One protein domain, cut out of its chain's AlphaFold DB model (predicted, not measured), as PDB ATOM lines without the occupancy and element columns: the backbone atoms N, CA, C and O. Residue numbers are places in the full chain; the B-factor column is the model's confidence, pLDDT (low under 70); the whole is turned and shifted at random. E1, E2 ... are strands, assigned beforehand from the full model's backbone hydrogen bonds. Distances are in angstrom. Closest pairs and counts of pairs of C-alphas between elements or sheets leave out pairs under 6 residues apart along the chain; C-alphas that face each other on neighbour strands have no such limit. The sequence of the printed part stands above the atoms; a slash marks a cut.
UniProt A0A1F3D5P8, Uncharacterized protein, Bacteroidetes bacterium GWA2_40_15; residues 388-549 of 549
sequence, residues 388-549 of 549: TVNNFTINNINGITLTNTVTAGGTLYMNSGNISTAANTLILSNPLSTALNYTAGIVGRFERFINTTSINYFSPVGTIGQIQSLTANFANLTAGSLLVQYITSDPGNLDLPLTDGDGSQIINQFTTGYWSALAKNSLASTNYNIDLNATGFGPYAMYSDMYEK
ATOM      1  N   THR A 388      28.247 -43.240 -36.651       98.62
ATOM      2  CA  THR A 388      27.576 -41.986 -36.995       98.62
ATOM      3  C   THR A 388      27.033 -41.347 -35.732       98.62
ATOM      4  O   THR A 388      26.369 -42.016 -34.946       98.62
ATOM      5  N   VAL A 389      27.295 -40.058 -35.573       98.81
ATOM      6  CA  VAL A 389      26.837 -39.221 -34.464       98.81
ATOM      7  C   VAL A 389      26.222 -37.938 -35.018       98.81
ATOM      8  O   VAL A 389      26.457 -37.595 -36.177       98.81
ATOM      9  N   ASN A 390      25.460 -37.205 -34.206       98.75
ATOM     10  CA  ASN A 390      24.951 -35.896 -34.602       98.75
ATOM     11  C   ASN A 390      26.062 -34.842 -34.493       98.75
ATOM     12  O   ASN A 390      26.846 -34.677 -35.430       98.75
ATOM     13  N   ASN A 391      26.175 -34.159 -33.350       98.62
ATOM     14  CA  ASN A 391      27.288 -33.248 -33.103       98.62
ATOM     15  C   ASN A 391      28.470 -34.004 -32.496       98.62
ATOM     16  O   ASN A 391      28.300 -34.803 -31.571       98.62
ATOM     17  N   PHE A 392      29.666 -33.715 -33.001       98.75
ATOM     18  CA  PHE A 392      30.917 -34.260 -32.486       98.75
ATOM     19  C   PHE A 392      31.787 -33.108 -31.997       98.75
ATOM     20  O   PHE A 392      32.189 -32.257 -32.791       98.75
ATOM     21  N   THR A 393      32.036 -33.063 -30.692       98.75
ATOM     22  CA  THR A 393      32.702 -31.942 -30.029       98.75
ATOM     23  C   THR A 393      33.997 -32.401 -29.385       98.75
ATOM     24  O   THR A 393      34.003 -33.283 -28.530       98.75
ATOM     25  N   ILE A 394      35.093 -31.752 -29.754       98.44
ATOM     26  CA  ILE A 394      36.413 -31.942 -29.170       98.44
ATOM     27  C   ILE A 394      36.800 -30.660 -28.445       98.44
ATOM     28  O   ILE A 394      36.912 -29.589 -29.044       98.44
ATOM     29  N   ASN A 395      36.980 -30.787 -27.140       98.06
ATOM     30  CA  ASN A 395      37.407 -29.739 -26.229       98.06
ATOM     31  C   ASN A 395      38.549 -30.251 -25.340       98.06
ATOM     32  O   ASN A 395      38.550 -30.062 -24.128       98.06
ATOM     33  N   ASN A 396      39.508 -30.945 -25.947       98.12
ATOM     34  CA  ASN A 396      40.615 -31.584 -25.253       98.12
ATOM     35  C   ASN A 396      41.918 -31.002 -25.779       98.12
ATOM     36  O   ASN A 396      42.310 -31.312 -26.896       98.12
ATOM     37  N   ILE A 397      42.615 -30.195 -24.977       96.50
ATOM     38  CA  ILE A 397      43.829 -29.480 -25.410       96.50
ATOM     39  C   ILE A 397      44.955 -30.408 -25.889       96.50
ATOM     40  O   ILE A 397      45.746 -30.026 -26.749       96.50
ATOM     41  N   ASN A 398      45.006 -31.639 -25.377       97.31
ATOM     42  CA  ASN A 398      45.980 -32.655 -25.780       97.31
ATOM     43  C   ASN A 398      45.493 -33.516 -26.958       97.31
ATOM     44  O   ASN A 398      46.210 -34.406 -27.418       97.31
ATOM     45  N   GLY A 399      44.305 -33.216 -27.477       97.81
ATOM     46  CA  GLY A 399      43.702 -33.849 -28.634       97.81
ATOM     47  C   GLY A 399      43.073 -35.206 -28.340       97.81
ATOM     48  O   GLY A 399      43.105 -35.737 -27.226       97.81
ATOM     49  N   ILE A 400      42.492 -35.777 -29.391       98.62
ATOM     50  CA  ILE A 400      41.900 -37.112 -29.361       98.62
ATOM     51  C   ILE A 400      42.427 -37.984 -30.497       98.62
ATOM     52  O   ILE A 400      42.821 -37.487 -31.552       98.62
ATOM     53  N   THR A 401      42.382 -39.301 -30.310       98.81
ATOM     54  CA  THR A 401      42.619 -40.275 -31.384       98.81
ATOM     55  C   THR A 401      41.355 -41.075 -31.679       98.81
ATOM     56  O   THR A 401      40.758 -41.679 -30.784       98.81
ATOM     57  N   LEU A 402      40.951 -41.108 -32.949       98.88
ATOM     58  CA  LEU A 402      39.819 -41.911 -33.396       98.88
ATOM     59  C   LEU A 402      40.137 -43.403 -33.296       98.88
ATOM     60  O   LEU A 402      41.094 -43.892 -33.897       98.88
ATOM     61  N   THR A 403      39.282 -44.144 -32.596       98.50
ATOM     62  CA  THR A 403      39.356 -45.609 -32.538       98.50
ATOM     63  C   THR A 403      38.696 -46.264 -33.755       98.50
ATOM     64  O   THR A 403      39.160 -47.306 -34.205       98.50
ATOM     65  N   ASN A 404      37.677 -45.622 -34.333       98.06
ATOM     66  CA  ASN A 404      36.963 -46.060 -35.535       98.06
ATOM     67  C   ASN A 404      36.777 -44.889 -36.510       98.06
ATOM     68  O   ASN A 404      36.986 -43.733 -36.152       98.06
ATOM     69  N   THR A 405      36.332 -45.171 -37.735       98.69
ATOM     70  CA  THR A 405      35.803 -44.127 -38.628       98.69
ATOM     71  C   THR A 405      34.531 -43.531 -38.027       98.69
ATOM     72  O   THR A 405      33.651 -44.274 -37.593       98.69
ATOM     73  N   VAL A 406      34.442 -42.199 -38.004       98.75
ATOM     74  CA  VAL A 406      33.329 -41.455 -37.394       98.75
ATOM     75  C   VAL A 406      32.726 -40.510 -38.420       98.75
ATOM     76  O   VAL A 406      33.443 -39.744 -39.058       98.75
ATOM     77  N   THR A 407      31.401 -40.540 -38.542       98.88
ATOM     78  CA  THR A 407      30.613 -39.581 -39.319       98.88
ATOM     79  C   THR A 407      29.876 -38.628 -38.385       98.88
ATOM     80  O   THR A 407      28.991 -39.059 -37.652       98.88
ATOM     81  N   ALA A 408      30.205 -37.340 -38.431       98.75
ATOM     82  CA  ALA A 408      29.426 -36.273 -37.814       98.75
ATOM     83  C   ALA A 408      28.342 -35.805 -38.800       98.75
ATOM     84  O   ALA A 408      28.649 -35.227 -39.847       98.75
ATOM     85  N   GLY A 409      27.079 -36.089 -38.480       98.62
ATOM     86  CA  GLY A 409      25.910 -35.711 -39.279       98.62
ATOM     87  C   GLY A 409      25.365 -34.315 -38.986       98.62
ATOM     88  O   GLY A 409      24.642 -33.762 -39.809       98.62
ATOM     89  N   GLY A 410      25.713 -33.751 -37.830       98.50
ATOM     90  CA  GLY A 410      25.361 -32.403 -37.397       98.50
ATOM     91  C   GLY A 410      26.523 -31.436 -37.603       98.50
ATOM     92  O   GLY A 410      26.937 -31.176 -38.729       98.50
ATOM     93  N   THR A 411      27.033 -30.868 -36.516       98.56
ATOM     94  CA  THR A 411      28.178 -29.947 -36.521       98.56
ATOM     95  C   THR A 411      29.396 -30.609 -35.879       98.56
ATOM     96  O   THR A 411      29.290 -31.234 -34.821       98.56
ATOM     97  N   LEU A 412      30.558 -30.451 -36.508       98.75
ATOM     98  CA  LEU A 412      31.856 -30.789 -35.935       98.75
ATOM     99  C   LEU A 412      32.420 -29.553 -35.227       98.75
ATOM    100  O   LEU A 412      32.688 -28.539 -35.874       98.75
ATOM    101  N   TYR A 413      32.598 -29.646 -33.911       98.44
ATOM    102  CA  TYR A 413      33.205 -28.608 -33.084       98.44
ATOM    103  C   TYR A 413      34.599 -29.051 -32.643       98.44
ATOM    104  O   TYR A 413      34.741 -29.984 -31.859       98.44
ATOM    105  N   MET A 414      35.637 -28.379 -33.122       97.75
ATOM    106  CA  MET A 414      37.020 -28.555 -32.676       97.75
ATOM    107  C   MET A 414      37.425 -27.321 -31.867       97.75
ATOM    108  O   MET A 414      38.127 -26.435 -32.358       97.75
ATOM    109  N   ASN A 415      36.914 -27.241 -30.640       97.38
ATOM    110  CA  ASN A 415      37.089 -26.099 -29.741       97.38
ATOM    111  C   ASN A 415      38.482 -26.058 -29.107       97.38
ATOM    112  O   ASN A 415      38.949 -24.983 -28.749       97.38
ATOM    113  N   SER A 416      39.122 -27.220 -28.942       95.31
ATOM    114  CA  SER A 416      40.487 -27.327 -28.432       95.31
ATOM    115  C   SER A 416      41.104 -28.679 -28.791       95.31
ATOM    116  O   SER A 416      40.444 -29.709 -28.651       95.31
ATOM    117  N   GLY A 417      42.367 -28.642 -29.228       96.38
ATOM    118  CA  GLY A 417      43.219 -29.784 -29.574       96.38
ATOM    119  C   GLY A 417      42.881 -30.526 -30.868       96.38
ATOM    120  O   GLY A 417      41.787 -30.443 -31.426       96.38
ATOM    121  N   ASN A 418      43.886 -31.239 -31.378       97.75
ATOM    122  CA  ASN A 418      43.819 -31.894 -32.682       97.75
ATOM    123  C   ASN A 418      43.008 -33.196 -32.642       97.75
ATOM    124  O   ASN A 418      42.974 -33.900 -31.630       97.75
ATOM    125  N   ILE A 419      42.448 -33.578 -33.791       98.69
ATOM    126  CA  ILE A 419      41.917 -34.928 -34.013       98.69
ATOM    127  C   ILE A 419      42.940 -35.733 -34.810       98.69
ATOM    128  O   ILE A 419      43.199 -35.431 -35.973       98.69
ATOM    129  N   SER A 420      43.491 -36.787 -34.216       98.62
ATOM    130  CA  SER A 420      44.257 -37.803 -34.940       98.62
ATOM    131  C   SER A 420      43.312 -38.878 -35.464       98.62
ATOM    132  O   SER A 420      42.585 -39.506 -34.691       98.62
ATOM    133  N   THR A 421      43.309 -39.124 -36.776       98.62
ATOM    134  CA  THR A 421      42.455 -40.178 -37.349       98.62
ATOM    135  C   THR A 421      43.141 -41.535 -37.379       98.62
ATOM    136  O   THR A 421      42.463 -42.531 -37.608       98.62
ATOM    137  N   ALA A 422      44.462 -41.608 -37.179       96.75
ATOM    138  CA  ALA A 422      45.246 -42.824 -37.404       96.75
ATOM    139  C   ALA A 422      44.857 -43.495 -38.746       96.75
ATOM    140  O   ALA A 422      44.812 -42.834 -39.783       96.75
ATOM    141  N   ALA A 423      44.511 -44.785 -38.727       96.62
ATOM    142  CA  ALA A 423      44.043 -45.537 -39.892       96.62
ATOM    143  C   ALA A 423      42.538 -45.373 -40.195       96.62
ATOM    144  O   ALA A 423      42.013 -46.087 -41.044       96.62
ATOM    145  N   ASN A 424      41.829 -44.463 -39.524       98.62
ATOM    146  CA  ASN A 424      40.404 -44.175 -39.710       98.62
ATOM    147  C   ASN A 424      40.188 -42.924 -40.577       98.62
ATOM    148  O   ASN A 424      41.146 -42.339 -41.089       98.62
ATOM    149  N   THR A 425      38.926 -42.551 -40.779       98.75
ATOM    150  CA  THR A 425      38.518 -41.308 -41.445       98.75
ATOM    151  C   THR A 425      37.556 -40.548 -40.538       98.75
ATOM    152  O   THR A 425      36.675 -41.151 -39.922       98.75
ATOM    153  N   LEU A 426      37.708 -39.227 -40.463       98.88
ATOM    154  CA  LEU A 426      36.682 -38.343 -39.918       98.88
ATOM    155  C   LEU A 426      35.823 -37.832 -41.074       98.88
ATOM    156  O   LEU A 426      36.354 -37.254 -42.015       98.88
ATOM    157  N   ILE A 427      34.515 -38.047 -41.020       98.94
ATOM    158  CA  ILE A 427      33.576 -37.655 -42.071       98.94
ATOM    159  C   ILE A 427      32.646 -36.587 -41.497       98.94
ATOM    160  O   ILE A 427      31.997 -36.818 -40.483       98.94
ATOM    161  N   LEU A 428      32.547 -35.431 -42.144       98.81
ATOM    162  CA  LEU A 428      31.508 -34.438 -41.884       98.81
ATOM    163  C   LEU A 428      30.485 -34.517 -43.017       98.81
ATOM    164  O   LEU A 428      30.745 -34.049 -44.128       98.81
ATOM    165  N   SER A 429      29.344 -35.155 -42.742       98.62
ATOM    166  CA  SER A 429      28.314 -35.413 -43.755       98.62
ATOM    167  C   SER A 429      27.281 -34.299 -43.883       98.62
ATOM    168  O   SER A 429      26.580 -34.245 -44.892       98.62
ATOM    169  N   ASN A 430      27.217 -33.379 -42.919       98.31
ATOM    170  CA  ASN A 430      26.467 -32.139 -43.075       98.31
ATOM    171  C   ASN A 430      27.154 -31.244 -44.124       98.31
ATOM    172  O   ASN A 430      28.272 -30.782 -43.879       98.31
ATOM    173  N   PRO A 431      26.516 -30.978 -45.279       97.81
ATOM    174  CA  PRO A 431      27.168 -30.298 -46.393       97.81
ATOM    175  C   PRO A 431      27.208 -28.770 -46.238       97.81
ATOM    176  O   PRO A 431      27.707 -28.074 -47.126       97.81
ATOM    177  N   LEU A 432      26.656 -28.221 -45.150       97.44
ATOM    178  CA  LEU A 432      26.721 -26.789 -44.880       97.44
ATOM    179  C   LEU A 432      28.168 -26.371 -44.601       97.44
ATOM    180  O   LEU A 432      28.873 -26.993 -43.806       97.44
ATOM    181  N   SER A 433      28.608 -25.263 -45.201       94.25
ATOM    182  CA  SER A 433      29.959 -24.739 -44.963       94.25
ATOM    183  C   SER A 433      30.209 -24.414 -43.482       94.25
ATOM    184  O   SER A 433      31.309 -24.632 -42.977       94.25
ATOM    185  N   THR A 434      29.166 -23.996 -42.766       96.25
ATOM    186  CA  THR A 434      29.179 -23.659 -41.335       96.25
ATOM    187  C   THR A 434      29.126 -24.870 -40.397       96.25
ATOM    188  O   THR A 434      29.209 -24.697 -39.185       96.25
ATOM    189  N   ALA A 435      29.001 -26.098 -40.914       98.12
ATOM    190  CA  ALA A 435      28.958 -27.311 -40.092       98.12
ATOM    191  C   ALA A 435      30.321 -27.706 -39.489       98.12
ATOM    192  O   ALA A 435      30.409 -28.682 -38.747       98.12
ATOM    193  N   LEU A 436      31.390 -26.969 -39.805       98.38
ATOM    194  CA  LEU A 436      32.705 -27.119 -39.193       98.38
ATOM    195  C   LEU A 436      33.051 -25.852 -38.418       98.38
ATOM    196  O   LEU A 436      33.182 -24.783 -39.008       98.38
ATOM    197  N   ASN A 437      33.278 -26.012 -37.120       97.88
ATOM    198  CA  ASN A 437      33.848 -24.998 -36.244       97.88
ATOM    199  C   ASN A 437      35.202 -25.506 -35.766       97.88
ATOM    200  O   ASN A 437      35.293 -26.637 -35.289       97.88
ATOM    201  N   TYR A 438      36.258 -24.710 -35.916       96.19
ATOM    202  CA  TYR A 438      37.614 -25.183 -35.666       96.19
ATOM    203  C   TYR A 438      38.513 -24.124 -35.036       96.19
ATOM    204  O   TYR A 438      38.459 -22.943 -35.366       96.19
ATOM    205  N   THR A 439      39.380 -24.597 -34.149       94.12
ATOM    206  CA  THR A 439      40.522 -23.871 -33.569       94.12
ATOM    207  C   THR A 439      41.811 -24.703 -33.633       94.12
ATOM    208  O   THR A 439      42.885 -24.221 -33.286       94.12
ATOM    209  N   ALA A 440      41.703 -25.954 -34.095       91.94
ATOM    210  CA  ALA A 440      42.758 -26.957 -34.152       91.94
ATOM    211  C   ALA A 440      42.684 -27.758 -35.468       91.94
ATOM    212  O   ALA A 440      41.789 -27.536 -36.288       91.94
ATOM    213  N   GLY A 441      43.640 -28.665 -35.682       96.50
ATOM    214  CA  GLY A 441      43.811 -29.420 -36.923       96.50
ATOM    215  C   GLY A 441      43.359 -30.879 -36.868       96.50
ATOM    216  O   GLY A 441      43.135 -31.466 -35.807       96.50
ATOM    217  N   ILE A 442      43.252 -31.485 -38.048       98.62
ATOM    218  CA  ILE A 442      43.043 -32.921 -38.241       98.62
ATOM    219  C   ILE A 442      44.344 -33.531 -38.763       98.62
ATOM    220  O   ILE A 442      44.814 -33.197 -39.851       98.62
ATOM    221  N   VAL A 443      44.911 -34.459 -37.998       98.50
ATOM    222  CA  VAL A 443      46.084 -35.238 -38.397       98.50
ATOM    223  C   VAL A 443      45.592 -36.551 -38.998       98.50
ATOM    224  O   VAL A 443      45.322 -37.523 -38.289       98.50
ATOM    225  N   GLY A 444      45.424 -36.552 -40.322       98.19
ATOM    226  CA  GLY A 444      44.979 -37.710 -41.093       98.19
ATOM    227  C   GLY A 444      43.853 -37.391 -42.075       98.19
ATOM    228  O   GLY A 444      43.861 -36.344 -42.718       98.19
ATOM    229  N   ARG A 445      42.920 -38.332 -42.246       98.75
ATOM    230  CA  ARG A 445      41.923 -38.333 -43.327       98.75
ATOM    231  C   ARG A 445      40.628 -37.642 -42.915       98.75
ATOM    232  O   ARG A 445      39.936 -38.124 -42.018       98.75
ATOM    233  N   PHE A 446      40.266 -36.576 -43.622       98.88
ATOM    234  CA  PHE A 446      39.032 -35.826 -43.410       98.88
ATOM    235  C   PHE A 446      38.172 -35.800 -44.675       98.88
ATOM    236  O   PHE A 446      38.593 -35.295 -45.708       98.88
ATOM    237  N   GLU A 447      36.959 -36.337 -44.604       98.88
ATOM    238  CA  GLU A 447      35.981 -36.281 -45.689       98.88
ATOM    239  C   GLU A 447      34.926 -35.219 -45.397       98.88
ATOM    240  O   GLU A 447      34.245 -35.279 -44.376       98.88
ATOM    241  N   ARG A 448      34.759 -34.262 -46.311       98.50
ATOM    242  CA  ARG A 448      33.808 -33.158 -46.168       98.50
ATOM    243  C   ARG A 448      32.773 -33.199 -47.285       98.50
ATOM    244  O   ARG A 448      33.136 -33.160 -48.460       98.50
ATOM    245  N   PHE A 449      31.493 -33.272 -46.924       98.69
ATOM    246  CA  PHE A 449      30.396 -33.169 -47.886       98.69
ATOM    247  C   PHE A 449      30.224 -31.727 -48.376       98.69
ATOM    248  O   PHE A 449      30.401 -30.768 -47.626       98.69
ATOM    249  N   ILE A 450      29.906 -31.587 -49.662       98.12
ATOM    250  CA  ILE A 450      29.866 -30.327 -50.406       98.12
ATOM    251  C   ILE A 450      28.615 -30.334 -51.288       98.12
ATOM    252  O   ILE A 450      28.392 -31.276 -52.053       98.12
ATOM    253  N   ASN A 451      27.796 -29.284 -51.198       97.06
ATOM    254  CA  ASN A 451      26.553 -29.174 -51.971       97.06
ATOM    255  C   ASN A 451      26.280 -27.784 -52.562       97.06
ATOM    256  O   ASN A 451      25.294 -27.632 -53.278       97.06
ATOM    257  N   THR A 452      27.108 -26.783 -52.258       97.12
ATOM    258  CA  THR A 452      26.855 -25.393 -52.646       97.12
ATOM    259  C   THR A 452      28.046 -24.830 -53.419       97.12
ATOM    260  O   THR A 452      29.196 -25.041 -53.039       97.12
ATOM    261  N   THR A 453      27.776 -24.122 -54.515       97.69
ATOM    262  CA  THR A 453      28.790 -23.405 -55.304       97.69
ATOM    263  C   THR A 453      29.146 -22.059 -54.670       97.69
ATOM    264  O   THR A 453      28.407 -21.539 -53.838       97.69
ATOM    265  N   SER A 454      30.264 -21.457 -55.084       96.81
ATOM    266  CA  SER A 454      30.698 -20.106 -54.678       96.81
ATOM    267  C   SER A 454      30.884 -19.904 -53.165       96.81
ATOM    268  O   SER A 454      30.861 -18.774 -52.678       96.81
ATOM    269  N   ILE A 455      31.090 -20.986 -52.410       96.69
ATOM    270  CA  ILE A 455      31.376 -20.967 -50.972       96.69
ATOM    271  C   ILE A 455      32.673 -21.733 -50.713       96.69
ATOM    272  O   ILE A 455      32.942 -22.754 -51.345       96.69
ATOM    273  N   ASN A 456      33.454 -21.254 -49.746       97.19
ATOM    274  CA  ASN A 456      34.670 -21.918 -49.298       97.19
ATOM    275  C   ASN A 456      34.350 -23.128 -48.411       97.19
ATOM    276  O   ASN A 456      33.700 -23.013 -47.369       97.19
ATOM    277  N   TYR A 457      34.867 -24.288 -48.799       98.12
ATOM    278  CA  TYR A 457      34.867 -25.510 -48.006       98.12
ATOM    279  C   TYR A 457      36.272 -25.753 -47.456       98.12
ATOM    280  O   TYR A 457      37.156 -26.235 -48.161       98.12
ATOM    281  N   PHE A 458      36.460 -25.405 -46.182       97.94
ATOM    282  CA  PHE A 458      37.731 -25.537 -45.475       97.94
ATOM    283  C   PHE A 458      37.947 -26.957 -44.935       97.94
ATOM    284  O   PHE A 458      37.058 -27.538 -44.306       97.94
ATOM    285  N   SER A 459      39.146 -27.494 -45.148       98.31
ATOM    286  CA  SER A 459      39.627 -28.761 -44.594       98.31
ATOM    287  C   SER A 459      40.843 -28.495 -43.700       98.31
ATOM    288  O   SER A 459      41.926 -28.273 -44.242       98.31
ATOM    289  N   PRO A 460      40.718 -28.528 -42.357       97.88
ATOM    290  CA  PRO A 460      41.789 -28.193 -41.406       97.88
ATOM    291  C   PRO A 460      42.831 -29.317 -41.259       97.88
ATOM    292  O   PRO A 460      43.239 -29.648 -40.151       97.88
ATOM    293  N   VAL A 461      43.244 -29.963 -42.350       98.44
ATOM    294  CA  VAL A 461      44.223 -31.058 -42.292       98.44
ATOM    295  C   VAL A 461      45.640 -30.536 -42.062       98.44
ATOM    296  O   VAL A 461      45.978 -29.427 -42.486       98.44
ATOM    297  N   GLY A 462      46.484 -31.335 -41.415       96.81
ATOM    298  CA  GLY A 462      47.877 -30.966 -41.217       96.81
ATOM    299  C   GLY A 462      48.684 -31.925 -40.353       96.81
ATOM    300  O   GLY A 462      48.395 -33.122 -40.273       96.81
ATOM    301  N   THR A 463      49.714 -31.383 -39.711       95.31
ATOM    302  CA  THR A 463      50.534 -32.079 -38.713       95.31
ATOM    303  C   THR A 463      50.064 -31.759 -37.295       95.31
ATOM    304  O   THR A 463      49.166 -30.951 -37.077       95.31
ATOM    305  N   ILE A 464      50.697 -32.377 -36.294       93.00
ATOM    306  CA  ILE A 464      50.423 -32.070 -34.881       93.00
ATOM    307  C   ILE A 464      50.729 -30.596 -34.560       93.00
ATOM    308  O   ILE A 464      50.030 -29.990 -33.752       93.00
ATOM    309  N   GLY A 465      51.765 -30.022 -35.180       91.81
ATOM    310  CA  GLY A 465      52.248 -28.676 -34.858       91.81
ATOM    311  C   GLY A 465      51.657 -27.558 -35.713       91.81
ATOM    312  O   GLY A 465      51.883 -26.392 -35.402       91.81
ATOM    313  N   GLN A 466      50.950 -27.878 -36.799       92.69
ATOM    314  CA  GLN A 466      50.514 -26.872 -37.761       92.69
ATOM    315  C   GLN A 466      49.339 -27.359 -38.612       92.69
ATOM    316  O   GLN A 466      49.308 -28.503 -39.055       92.69
ATOM    317  N   ILE A 467      48.415 -26.443 -38.900       95.06
ATOM    318  CA  ILE A 467      47.355 -26.629 -39.890       95.06
ATOM    319  C   ILE A 467      47.880 -26.154 -41.249       95.06
ATOM    320  O   ILE A 467      48.077 -24.956 -41.449       95.06
ATOM    321  N   GLN A 468      48.097 -27.087 -42.176       95.56
ATOM    322  CA  GLN A 468      48.441 -26.773 -43.567       95.56
ATOM    323  C   GLN A 468      47.191 -26.443 -44.390       95.56
ATOM    324  O   GLN A 468      47.230 -25.579 -45.246       95.56
ATOM    325  N   SER A 469      46.043 -27.039 -44.070       96.50
ATOM    326  CA  SER A 469      44.723 -26.788 -44.670       96.50
ATOM    327  C   SER A 469      44.592 -26.913 -46.194       96.50
ATOM    328  O   SER A 469      45.543 -26.784 -46.952       96.50
ATOM    329  N   LEU A 470      43.371 -27.165 -46.650       98.12
ATOM    330  CA  LEU A 470      42.966 -27.039 -48.049       98.12
ATOM    331  C   LEU A 470      41.596 -26.373 -48.075       98.12
ATOM    332  O   LEU A 470      40.683 -26.828 -47.379       98.12
ATOM    333  N   THR A 471      41.434 -25.332 -48.882       98.19
ATOM    334  CA  THR A 471      40.140 -24.688 -49.118       98.19
ATOM    335  C   THR A 471      39.715 -24.921 -50.555       98.19
ATOM    336  O   THR A 471      40.447 -24.573 -51.473       98.19
ATOM    337  N   ALA A 472      38.527 -25.488 -50.754       97.69
ATOM    338  CA  ALA A 472      37.945 -25.660 -52.080       97.69
ATOM    339  C   ALA A 472      36.766 -24.701 -52.286       97.69
ATOM    340  O   ALA A 472      35.914 -24.569 -51.402       97.69
ATOM    341  N   ASN A 473      36.693 -24.064 -53.452       97.88
ATOM    342  CA  ASN A 473      35.554 -23.260 -53.889       97.88
ATOM    343  C   ASN A 473      35.139 -23.699 -55.296       97.88
ATOM    344  O   ASN A 473      35.960 -23.734 -56.207       97.88
ATOM    345  N   PHE A 474      33.871 -24.054 -55.474       97.38
ATOM    346  CA  PHE A 474      33.372 -24.622 -56.723       97.38
ATOM    347  C   PHE A 474      32.516 -23.600 -57.466       97.38
ATOM    348  O   PHE A 474      31.483 -23.174 -56.948       97.38
ATOM    349  N   ALA A 475      32.891 -23.241 -58.694       97.50
ATOM    350  CA  ALA A 475      32.061 -22.399 -59.555       97.50
ATOM    351  C   ALA A 475      30.918 -23.213 -60.189       97.50
ATOM    352  O   ALA A 475      29.806 -22.709 -60.350       97.50
ATOM    353  N   ASN A 476      31.165 -24.495 -60.482       97.06
ATOM    354  CA  ASN A 476      30.146 -25.485 -60.828       97.06
ATOM    355  C   ASN A 476      30.310 -26.769 -60.002       97.06
ATOM    356  O   ASN A 476      31.415 -27.103 -59.578       97.06
ATOM    357  N   LEU A 477      29.213 -27.488 -59.750       96.94
ATOM    358  CA  LEU A 477      29.220 -28.595 -58.796       96.94
ATOM    359  C   LEU A 477      28.111 -29.619 -59.075       96.94
ATOM    360  O   LEU A 477      26.931 -29.274 -59.085       96.94
ATOM    361  N   THR A 478      28.494 -30.889 -59.179       98.12
ATOM    362  CA  THR A 478      27.661 -32.030 -58.778       98.12
ATOM    363  C   THR A 478      27.987 -32.337 -57.322       98.12
ATOM    364  O   THR A 478      29.150 -32.580 -56.999       98.12
ATOM    365  N   ALA A 479      26.982 -32.289 -56.443       98.00
ATOM    366  CA  ALA A 479      27.171 -32.494 -55.008       98.00
ATOM    367  C   ALA A 479      27.774 -33.875 -54.693       98.00
ATOM    368  O   ALA A 479      27.499 -34.857 -55.380       98.00
ATOM    369  N   GLY A 480      28.566 -33.938 -53.626       98.44
ATOM    370  CA  GLY A 480      29.248 -35.148 -53.172       98.44
ATOM    371  C   GLY A 480      30.144 -34.849 -51.975       98.44
ATOM    372  O   GLY A 480      29.809 -33.995 -51.155       98.44
ATOM    373  N   SER A 481      31.289 -35.520 -51.859       98.56
ATOM    374  CA  SER A 481      32.273 -35.231 -50.812       98.56
ATOM    375  C   SER A 481      33.707 -35.213 -51.330       98.56
ATOM    376  O   SER A 481      34.043 -35.862 -52.319       98.56
ATOM    377  N   LEU A 482      34.560 -34.457 -50.643       98.56
ATOM    378  CA  LEU A 482      35.995 -34.406 -50.892       98.56
ATOM    379  C   LEU A 482      36.718 -35.021 -49.693       98.56
ATOM    380  O   LEU A 482      36.575 -34.539 -48.569       98.56
ATOM    381  N   LEU A 483      37.470 -36.094 -49.928       98.81
ATOM    382  CA  LEU A 483      38.358 -36.698 -48.941       98.81
ATOM    383  C   LEU A 483      39.735 -36.053 -49.055       98.81
ATOM    384  O   LEU A 483      40.405 -36.221 -50.069       98.81
ATOM    385  N   VAL A 484      40.146 -35.344 -48.010       98.75
ATOM    386  CA  VAL A 484      41.400 -34.600 -47.944       98.75
ATOM    387  C   VAL A 484      42.303 -35.184 -46.860       98.75
ATOM    388  O   VAL A 484      41.856 -35.510 -45.759       98.75
ATOM    389  N   GLN A 485      43.591 -35.290 -47.161       98.31
ATOM    390  CA  GLN A 485      44.640 -35.622 -46.204       98.31
ATOM    391  C   GLN A 485      45.898 -34.813 -46.517       98.31
ATOM    392  O   GLN A 485      46.281 -34.694 -47.677       98.31
ATOM    393  N   TYR A 486      46.565 -34.311 -45.480       97.88
ATOM    394  CA  TYR A 486      47.936 -33.820 -45.594       97.88
ATOM    395  C   TYR A 486      48.925 -34.963 -45.329       97.88
ATOM    396  O   TYR A 486      48.769 -35.705 -44.355       97.88
ATOM    397  N   ILE A 487      49.923 -35.120 -46.198       96.44
ATOM    398  CA  ILE A 487      50.922 -36.189 -46.145       96.44
ATOM    399  C   ILE A 487      52.308 -35.554 -46.042       96.44
ATOM    400  O   ILE A 487      52.718 -34.793 -46.912       96.44
ATOM    401  N   THR A 488      53.046 -35.886 -44.981       94.06
ATOM    402  CA  THR A 488      54.424 -35.427 -44.749       94.06
ATOM    403  C   THR A 488      55.427 -36.342 -45.446       94.06
ATOM    404  O   THR A 488      56.143 -37.109 -44.796       94.06
ATOM    405  N   SER A 489      55.443 -36.317 -46.773       93.19
ATOM    406  CA  SER A 489      56.458 -37.000 -47.572       93.19
ATOM    407  C   SER A 489      56.659 -36.302 -48.912       93.19
ATOM    408  O   SER A 489      55.855 -35.462 -49.305       93.19
ATOM    409  N   ASP A 490      57.712 -36.689 -49.625       91.38
ATOM    410  CA  ASP A 490      57.918 -36.285 -51.015       91.38
ATOM    411  C   ASP A 490      56.794 -36.884 -51.890       91.38
ATOM    412  O   ASP A 490      56.564 -38.099 -51.798       91.38
ATOM    413  N   PRO A 491      56.062 -36.082 -52.692       90.19
ATOM    414  CA  PRO A 491      55.099 -36.604 -53.664       90.19
ATOM    415  C   PRO A 491      55.772 -37.342 -54.837       90.19
ATOM    416  O   PRO A 491      55.098 -38.065 -55.568       90.19
ATOM    417  N   GLY A 492      57.091 -37.202 -55.000       90.06
ATOM    418  CA  GLY A 492      57.858 -37.727 -56.123       90.06
ATOM    419  C   GLY A 492      57.887 -36.766 -57.314       90.06
ATOM    420  O   GLY A 492      57.174 -35.767 -57.355       90.06
ATOM    421  N   ASN A 493      58.741 -37.071 -58.291       89.12
ATOM    422  CA  ASN A 493      58.951 -36.272 -59.507       89.12
ATOM    423  C   ASN A 493      58.554 -37.009 -60.794       89.12
ATOM    424  O   ASN A 493      58.971 -36.611 -61.883       89.12
ATOM    425  N   LEU A 494      57.812 -38.113 -60.674       89.62
ATOM    426  CA  LEU A 494      57.367 -38.863 -61.840       89.62
ATOM    427  C   LEU A 494      56.480 -37.955 -62.706       89.62
ATOM    428  O   LEU A 494      55.637 -37.237 -62.178       89.62
ATOM    429  N   ASP A 495      56.708 -37.983 -64.017       87.12
ATOM    430  CA  ASP A 495      55.982 -37.203 -65.030       87.12
ATOM    431  C   ASP A 495      56.199 -35.678 -65.003       87.12
ATOM    432  O   ASP A 495      55.571 -34.960 -65.782       87.12
ATOM    433  N   LEU A 496      57.140 -35.164 -64.198       89.00
ATOM    434  CA  LEU A 496      57.630 -33.795 -64.379       89.00
ATOM    435  C   LEU A 496      58.521 -33.706 -65.645       89.00
ATOM    436  O   LEU A 496      59.356 -34.590 -65.870       89.00
ATOM    437  N   PRO A 497      58.412 -32.634 -66.456       91.06
ATOM    438  CA  PRO A 497      57.568 -31.466 -66.231       91.06
ATOM    439  C   PRO A 497      56.104 -31.672 -66.645       91.06
ATOM    440  O   PRO A 497      55.824 -32.244 -67.698       91.06
ATOM    441  N   LEU A 498      55.183 -31.118 -65.856       87.56
ATOM    442  CA  LEU A 498      53.771 -30.996 -66.232       87.56
ATOM    443  C   LEU A 498      53.556 -29.670 -66.964       87.56
ATOM    444  O   LEU A 498      54.118 -28.658 -66.556       87.56
ATOM    445  N   THR A 499      52.748 -29.668 -68.024       87.50
ATOM    446  CA  THR A 499      52.395 -28.448 -68.767       87.50
ATOM    447  C   THR A 499      50.987 -28.004 -68.382       87.50
ATOM    448  O   THR A 499      50.053 -28.793 -68.526       87.50
ATOM    449  N   ASP A 500      50.834 -26.763 -67.925       82.31
ATOM    450  CA  ASP A 500      49.529 -26.175 -67.613       82.31
ATOM    451  C   ASP A 500      48.804 -25.684 -68.886       82.31
ATOM    452  O   ASP A 500      49.375 -25.627 -69.981       82.31
ATOM    453  N   GLY A 501      47.518 -25.344 -68.773       76.31
ATOM    454  CA  GLY A 501      46.667 -24.901 -69.878       76.31
ATOM    455  C   GLY A 501      47.128 -23.604 -70.551       76.31
ATOM    456  O   GLY A 501      46.781 -23.367 -71.710       76.31
ATOM    457  N   ASP A 502      47.929 -22.788 -69.863       83.00
ATOM    458  CA  ASP A 502      48.568 -21.590 -70.416       83.00
ATOM    459  C   ASP A 502      49.935 -21.868 -71.081       83.00
ATOM    460  O   ASP A 502      50.524 -20.975 -71.694       83.00
ATOM    461  N   GLY A 503      50.415 -23.116 -71.016       85.94
ATOM    462  CA  GLY A 503      51.688 -23.571 -71.572       85.94
ATOM    463  C   GLY A 503      52.887 -23.447 -70.628       85.94
ATOM    464  O   GLY A 503      53.996 -23.818 -71.029       85.94
ATOM    465  N   SER A 504      52.704 -22.945 -69.404       83.50
ATOM    466  CA  SER A 504      53.741 -22.956 -68.371       83.50
ATOM    467  C   SER A 504      54.100 -24.388 -67.957       83.50
ATOM    468  O   SER A 504      53.322 -25.326 -68.141       83.50
ATOM    469  N   GLN A 505      55.325 -24.580 -67.461       88.81
ATOM    470  CA  GLN A 505      55.821 -25.892 -67.052       88.81
ATOM    471  C   GLN A 505      56.102 -25.935 -65.555       88.81
ATOM    472  O   GLN A 505      56.950 -25.199 -65.046       88.81
ATOM    473  N   ILE A 506      55.471 -26.883 -64.871       85.19
ATOM    474  CA  ILE A 506      55.784 -27.249 -63.495       85.19
ATOM    475  C   ILE A 506      56.916 -28.275 -63.553       85.19
ATOM    476  O   ILE A 506      56.709 -29.414 -63.964       85.19
ATOM    477  N   ILE A 507      58.128 -27.861 -63.179       87.94
ATOM    478  CA  ILE A 507      59.354 -28.677 -63.304       87.94
ATOM    479  C   ILE A 507      59.932 -29.142 -61.959       87.94
ATOM    480  O   ILE A 507      60.808 -30.000 -61.937       87.94
ATOM    481  N   ASN A 508      59.464 -28.565 -60.848       86.00
ATOM    482  CA  ASN A 508      59.943 -28.831 -59.492       86.00
ATOM    483  C   ASN A 508      58.760 -29.058 -58.547       86.00
ATOM    484  O   ASN A 508      57.689 -28.489 -58.749       86.00
ATOM    485  N   GLN A 509      58.993 -29.805 -57.470       86.50
ATOM    486  CA  GLN A 509      58.024 -30.046 -56.406       86.50
ATOM    487  C   GLN A 509      58.631 -29.840 -55.013       86.50
ATOM    488  O   GLN A 509      59.819 -30.077 -54.786       86.50
ATOM    489  N   PHE A 510      57.802 -29.425 -54.056       88.62
ATOM    490  CA  PHE A 510      58.172 -29.451 -52.643       88.62
ATOM    491  C   PHE A 510      58.221 -30.893 -52.135       88.62
ATOM    492  O   PHE A 510      57.388 -31.714 -52.511       88.62
ATOM    493  N   THR A 511      59.176 -31.195 -51.256       90.12
ATOM    494  CA  THR A 511      59.407 -32.563 -50.753       90.12
ATOM    495  C   THR A 511      58.984 -32.747 -49.294       90.12
ATOM    496  O   THR A 511      59.008 -33.856 -48.763       90.12
ATOM    497  N   THR A 512      58.596 -31.660 -48.622       90.56
ATOM    498  CA  THR A 512      58.219 -31.649 -47.199       90.56
ATOM    499  C   THR A 512      56.791 -32.118 -46.938       90.56
ATOM    500  O   THR A 512      56.464 -32.509 -45.816       90.56
ATOM    501  N   GLY A 513      55.939 -32.081 -47.958       93.25
ATOM    502  CA  GLY A 513      54.589 -32.604 -47.879       93.25
ATOM    503  C   GLY A 513      53.727 -32.213 -49.066       93.25
ATOM    504  O   GLY A 513      54.095 -31.370 -49.881       93.25
ATOM    505  N   TYR A 514      52.565 -32.846 -49.146       94.12
ATOM    506  CA  TYR A 514      51.552 -32.585 -50.160       94.12
ATOM    507  C   TYR A 514      50.161 -32.918 -49.619       94.12
ATOM    508  O   TYR A 514      50.007 -33.569 -48.581       94.12
ATOM    509  N   TRP A 515      49.132 -32.481 -50.338       97.31
ATOM    510  CA  TRP A 515      47.751 -32.849 -50.059       97.31
ATOM    511  C   TRP A 515      47.305 -33.935 -51.026       97.31
ATOM    512  O   TRP A 515      47.519 -33.836 -52.230       97.31
ATOM    513  N   SER A 516      46.635 -34.950 -50.498       96.44
ATOM    514  CA  SER A 516      45.815 -35.854 -51.295       96.44
ATOM    515  C   SER A 516      44.366 -35.400 -51.185       96.44
ATOM    516  O   SER A 516      43.850 -35.259 -50.073       96.44
ATOM    517  N   ALA A 517      43.722 -35.152 -52.324       97.31
ATOM    518  CA  ALA A 517      42.315 -34.788 -52.412       97.31
ATOM    519  C   ALA A 517      41.609 -35.737 -53.389       97.31
ATOM    520  O   ALA A 517      41.951 -35.795 -54.568       97.31
ATOM    521  N   LEU A 518      40.632 -36.497 -52.895       98.06
ATOM    522  CA  LEU A 518      39.888 -37.485 -53.671       98.06
ATOM    523  C   LEU A 518      38.399 -37.143 -53.665       98.06
ATOM    524  O   LEU A 518      37.758 -37.132 -52.612       98.06
ATOM    525  N   ALA A 519      37.843 -36.903 -54.851       98.00
ATOM    526  CA  ALA A 519      36.406 -36.771 -55.041       98.00
ATOM    527  C   ALA A 519      35.699 -38.108 -54.757       98.00
ATOM    528  O   ALA A 519      36.110 -39.167 -55.236       98.00
ATOM    529  N   LYS A 520      34.632 -38.061 -53.964       98.31
ATOM    530  CA  LYS A 520      33.826 -39.208 -53.533       98.31
ATOM    531  C   LYS A 520      32.341 -38.872 -53.618       98.31
ATOM    532  O   LYS A 520      31.958 -37.719 -53.798       98.31
ATOM    533  N   ASN A 521      31.495 -39.898 -53.497       97.81
ATOM    534  CA  ASN A 521      30.033 -39.762 -53.475       97.81
ATOM    535  C   ASN A 521      29.502 -38.886 -54.625       97.81
ATOM    536  O   ASN A 521      28.688 -37.997 -54.403       97.81
ATOM    537  N   SER A 522      30.015 -39.126 -55.837       96.94
ATOM    538  CA  SER A 522      29.645 -38.417 -57.071       96.94
ATOM    539  C   SER A 522      30.054 -36.943 -57.162       96.94
ATOM    540  O   SER A 522      29.618 -36.273 -58.098       96.94
ATOM    541  N   LEU A 523      30.922 -36.449 -56.265       98.19
ATOM    542  CA  LEU A 523      31.467 -35.097 -56.377       98.19
ATOM    543  C   LEU A 523      32.121 -34.913 -57.751       98.19
ATOM    544  O   LEU A 523      33.045 -35.645 -58.106       98.19
ATOM    545  N   ALA A 524      31.658 -33.921 -58.505       97.31
ATOM    546  CA  ALA A 524      32.247 -33.559 -59.785       97.31
ATOM    547  C   ALA A 524      32.181 -32.047 -59.996       97.31
ATOM    548  O   ALA A 524      31.204 -31.393 -59.637       97.31
ATOM    549  N   SER A 525      33.224 -31.493 -60.599       96.62
ATOM    550  CA  SER A 525      33.313 -30.091 -60.987       96.62
ATOM    551  C   SER A 525      34.304 -29.974 -62.137       96.62
ATOM    552  O   SER A 525      35.255 -30.749 -62.217       96.62
ATOM    553  N   THR A 526      34.072 -29.020 -63.032       95.56
ATOM    554  CA  THR A 526      35.005 -28.694 -64.122       95.56
ATOM    555  C   THR A 526      35.565 -27.280 -63.987       95.56
ATOM    556  O   THR A 526      36.294 -26.836 -64.863       95.56
ATOM    557  N   ASN A 527      35.169 -26.549 -62.944       95.44
ATOM    558  CA  ASN A 527      35.596 -25.189 -62.664       95.44
ATOM    559  C   ASN A 527      35.548 -24.960 -61.145       95.44
ATOM    560  O   ASN A 527      34.472 -24.832 -60.543       95.44
ATOM    561  N   TYR A 528      36.726 -24.948 -60.536       95.75
ATOM    562  CA  TYR A 528      36.924 -24.831 -59.101       95.75
ATOM    563  C   TYR A 528      38.272 -24.174 -58.808       95.75
ATOM    564  O   TYR A 528      39.206 -24.292 -59.593       95.75
ATOM    565  N   ASN A 529      38.366 -23.552 -57.637       95.62
ATOM    566  CA  ASN A 529      39.593 -22.986 -57.098       95.62
ATOM    567  C   ASN A 529      39.994 -23.772 -55.852       95.62
ATOM    568  O   ASN A 529      39.145 -24.075 -55.004       95.62
ATOM    569  N   ILE A 530      41.286 -24.062 -55.732       95.62
ATOM    570  CA  ILE A 530      41.886 -24.649 -54.537       95.62
ATOM    571  C   ILE A 530      42.886 -23.652 -53.961       95.62
ATOM    572  O   ILE A 530      43.732 -23.137 -54.681       95.62
ATOM    573  N   ASP A 531      42.793 -23.410 -52.659       95.75
ATOM    574  CA  ASP A 531      43.765 -22.636 -51.892       95.75
ATOM    575  C   ASP A 531      44.438 -23.557 -50.864       95.75
ATOM    576  O   ASP A 531      43.765 -24.276 -50.112       95.75
ATOM    577  N   LEU A 532      45.769 -23.570 -50.879       94.56
ATOM    578  CA  LEU A 532      46.623 -24.441 -50.079       94.56
ATOM    579  C   LEU A 532      47.549 -23.585 -49.223       94.56
ATOM    580  O   LEU A 532      48.337 -22.793 -49.740       94.56
ATOM    581  N   ASN A 533      47.544 -23.806 -47.911       93.00
ATOM    582  CA  ASN A 533      48.496 -23.140 -47.033       93.00
ATOM    583  C   ASN A 533      49.752 -24.014 -46.848       93.00
ATOM    584  O   ASN A 533      49.903 -24.799 -45.911       93.00
ATOM    585  N   ALA A 534      50.699 -23.820 -47.765       89.00
ATOM    586  CA  ALA A 534      52.022 -24.447 -47.769       89.00
ATOM    587  C   ALA A 534      53.039 -23.754 -46.836       89.00
ATOM    588  O   ALA A 534      54.249 -23.831 -47.047       89.00
ATOM    589  N   THR A 535      52.584 -23.059 -45.785       87.19
ATOM    590  CA  THR A 535      53.498 -22.442 -44.809       87.19
ATOM    591  C   THR A 535      54.456 -23.492 -44.244       87.19
ATOM    592  O   THR A 535      54.030 -24.553 -43.786       87.19
ATOM    593  N   GLY A 536      55.754 -23.186 -44.249       84.56
ATOM    594  CA  GLY A 536      56.800 -24.094 -43.769       84.56
ATOM    595  C   GLY A 536      57.272 -25.128 -44.796       84.56
ATOM    596  O   GLY A 536      58.082 -25.984 -44.445       84.56
ATOM    597  N   PHE A 537      56.798 -25.067 -46.045       85.94
ATOM    598  CA  PHE A 537      57.295 -25.934 -47.109       85.94
ATOM    599  C   PHE A 537      58.739 -25.599 -47.493       85.94
ATOM    600  O   PHE A 537      59.172 -24.448 -47.445       85.94
ATOM    601  N   GLY A 538      59.472 -26.634 -47.899       80.38
ATOM    602  CA  GLY A 538      60.827 -26.548 -48.432       80.38
ATOM    603  C   GLY A 538      61.050 -27.585 -49.541       80.38
ATOM    604  O   GLY A 538      60.232 -28.490 -49.724       80.38
ATOM    605  N   PRO A 539      62.134 -27.467 -50.325       77.00
ATOM    606  CA  PRO A 539      63.307 -26.621 -50.075       77.00
ATOM    607  C   PRO A 539      63.256 -25.221 -50.713       77.00
ATOM    608  O   PRO A 539      64.148 -24.412 -50.465       77.00
ATOM    609  N   TYR A 540      62.263 -24.931 -51.553       78.12
ATOM    610  CA  TYR A 540      62.195 -23.666 -52.286       78.12
ATOM    611  C   TYR A 540      61.546 -22.559 -51.444       78.12
ATOM    612  O   TYR A 540      60.690 -22.821 -50.604       78.12
ATOM    613  N   ALA A 541      61.939 -21.304 -51.661       69.31
ATOM    614  CA  ALA A 541      61.219 -20.177 -51.078       69.31
ATOM    615  C   ALA A 541      59.911 -19.958 -51.854       69.31
ATOM    616  O   ALA A 541      59.939 -19.874 -53.082       69.31
ATOM    617  N   MET A 542      58.780 -19.845 -51.154       65.00
ATOM    618  CA  MET A 542      57.536 -19.382 -51.772       65.00
ATOM    619  C   MET A 542      57.596 -17.860 -51.909       65.00
ATOM    620  O   MET A 542      57.603 -17.146 -50.905       65.00
ATOM    621  N   TYR A 543      57.686 -17.360 -53.140       56.53
ATOM    622  CA  TYR A 543      57.579 -15.929 -53.420       56.53
ATOM    623  C   TYR A 543      56.098 -15.546 -53.526       56.53
ATOM    624  O   TYR A 543      55.301 -16.307 -54.072       56.53
ATOM    625  N   SER A 544      55.731 -14.365 -53.021       49.12
ATOM    626  CA  SER A 544      54.349 -13.849 -52.935       49.12
ATOM    627  C   SER A 544      53.604 -13.720 -54.268       49.12
ATOM    628  O   SER A 544      52.411 -13.430 -54.269       49.12
ATOM    629  N   ASP A 545      54.297 -13.924 -55.386       42.22
ATOM    630  CA  ASP A 545      53.819 -13.588 -56.726       42.22
ATOM    631  C   ASP A 545      53.467 -14.839 -57.555       42.22
ATOM    632  O   ASP A 545      53.069 -14.725 -58.712       42.22
ATOM    633  N   MET A 546      53.573 -16.039 -56.974       44.56
ATOM    634  CA  MET A 546      53.149 -17.294 -57.604       44.56
ATOM    635  C   MET A 546      51.668 -17.587 -57.320       44.56
ATOM    636  O   MET A 546      51.329 -18.549 -56.638       44.56
ATOM    637  N   TYR A 547      50.782 -16.733 -57.828       37.41
ATOM    638  CA  TYR A 547      49.372 -17.082 -57.991       37.41
ATOM    639  C   TYR A 547      49.192 -17.655 -59.400       37.41
ATOM    640  O   TYR A 547      49.005 -16.894 -60.350       37.41
ATOM    641  N   GLU A 548      49.271 -18.980 -59.549       40.38
ATOM    642  CA  GLU A 548      48.623 -19.636 -60.691       40.38
ATOM    643  C   GLU A 548      47.110 -19.465 -60.518       40.38
ATOM    644  O   GLU A 548      46.571 -19.612 -59.417       40.38
ATOM    645  N   LYS A 549      46.465 -19.000 -61.587       31.78
ATOM    646  CA  LYS A 549      45.085 -18.520 -61.601       31.78
ATOM    647  C   LYS A 549      44.115 -19.590 -62.052       31.78
ATOM    648  O   LYS A 549      44.434 -20.255 -63.058       31.78
TER     649      LYS A 549
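This is residues 388 to 549 of the 549 residues of an uncharacterized protein of Bacteroidetes bacterium GWA2_40_15 (UniProt A0A1F3D5P8). Little regular structure: stacked turns holding E1 to E6 run on into a sandwich, sheet E7 E8 E11 partly face to face with sheet E2 E4 E6 E9 E10; a long loop, residues 488 to 513, lies at the far end. Of 162 printed residues, 63 are in eleven strands, E1 to E11 along the chain, all strand: E2 E4 E6 E9 E10 mixed, E1 E3 E5 parallel, E7 E8 E11 antiparallel. It is compact, radius of gyration of the C-alphas 16.4 A, spans 47 by 34 by 27 A.

Find C-alpha 392 at (30.917, -34.260, -32.486), where E1, residues 392 to 395, begins. Next come E2 406 to 408, E3 412 to 416, E4 419 to 428, E5 436 to 438, E6 442 to 450, E7 456 to 459, E8 470 to 474, E9 480 to 487, 22.8 A long, E10 514 to 520, and E11 528 to 532, ending at (46.623, -24.441, -50.079).

Look at parallel E4 and E6: N 428 and O 447 are 2.8 A apart. In hairpin E9 and E10, N 487 and O 514 are 2.8 A apart. The sandwich's facing parts are 10.8 A centre to centre.

The printed part has no cut; E9 to E10 is a long link. Residues 541 to 549 have pLDDT under 70.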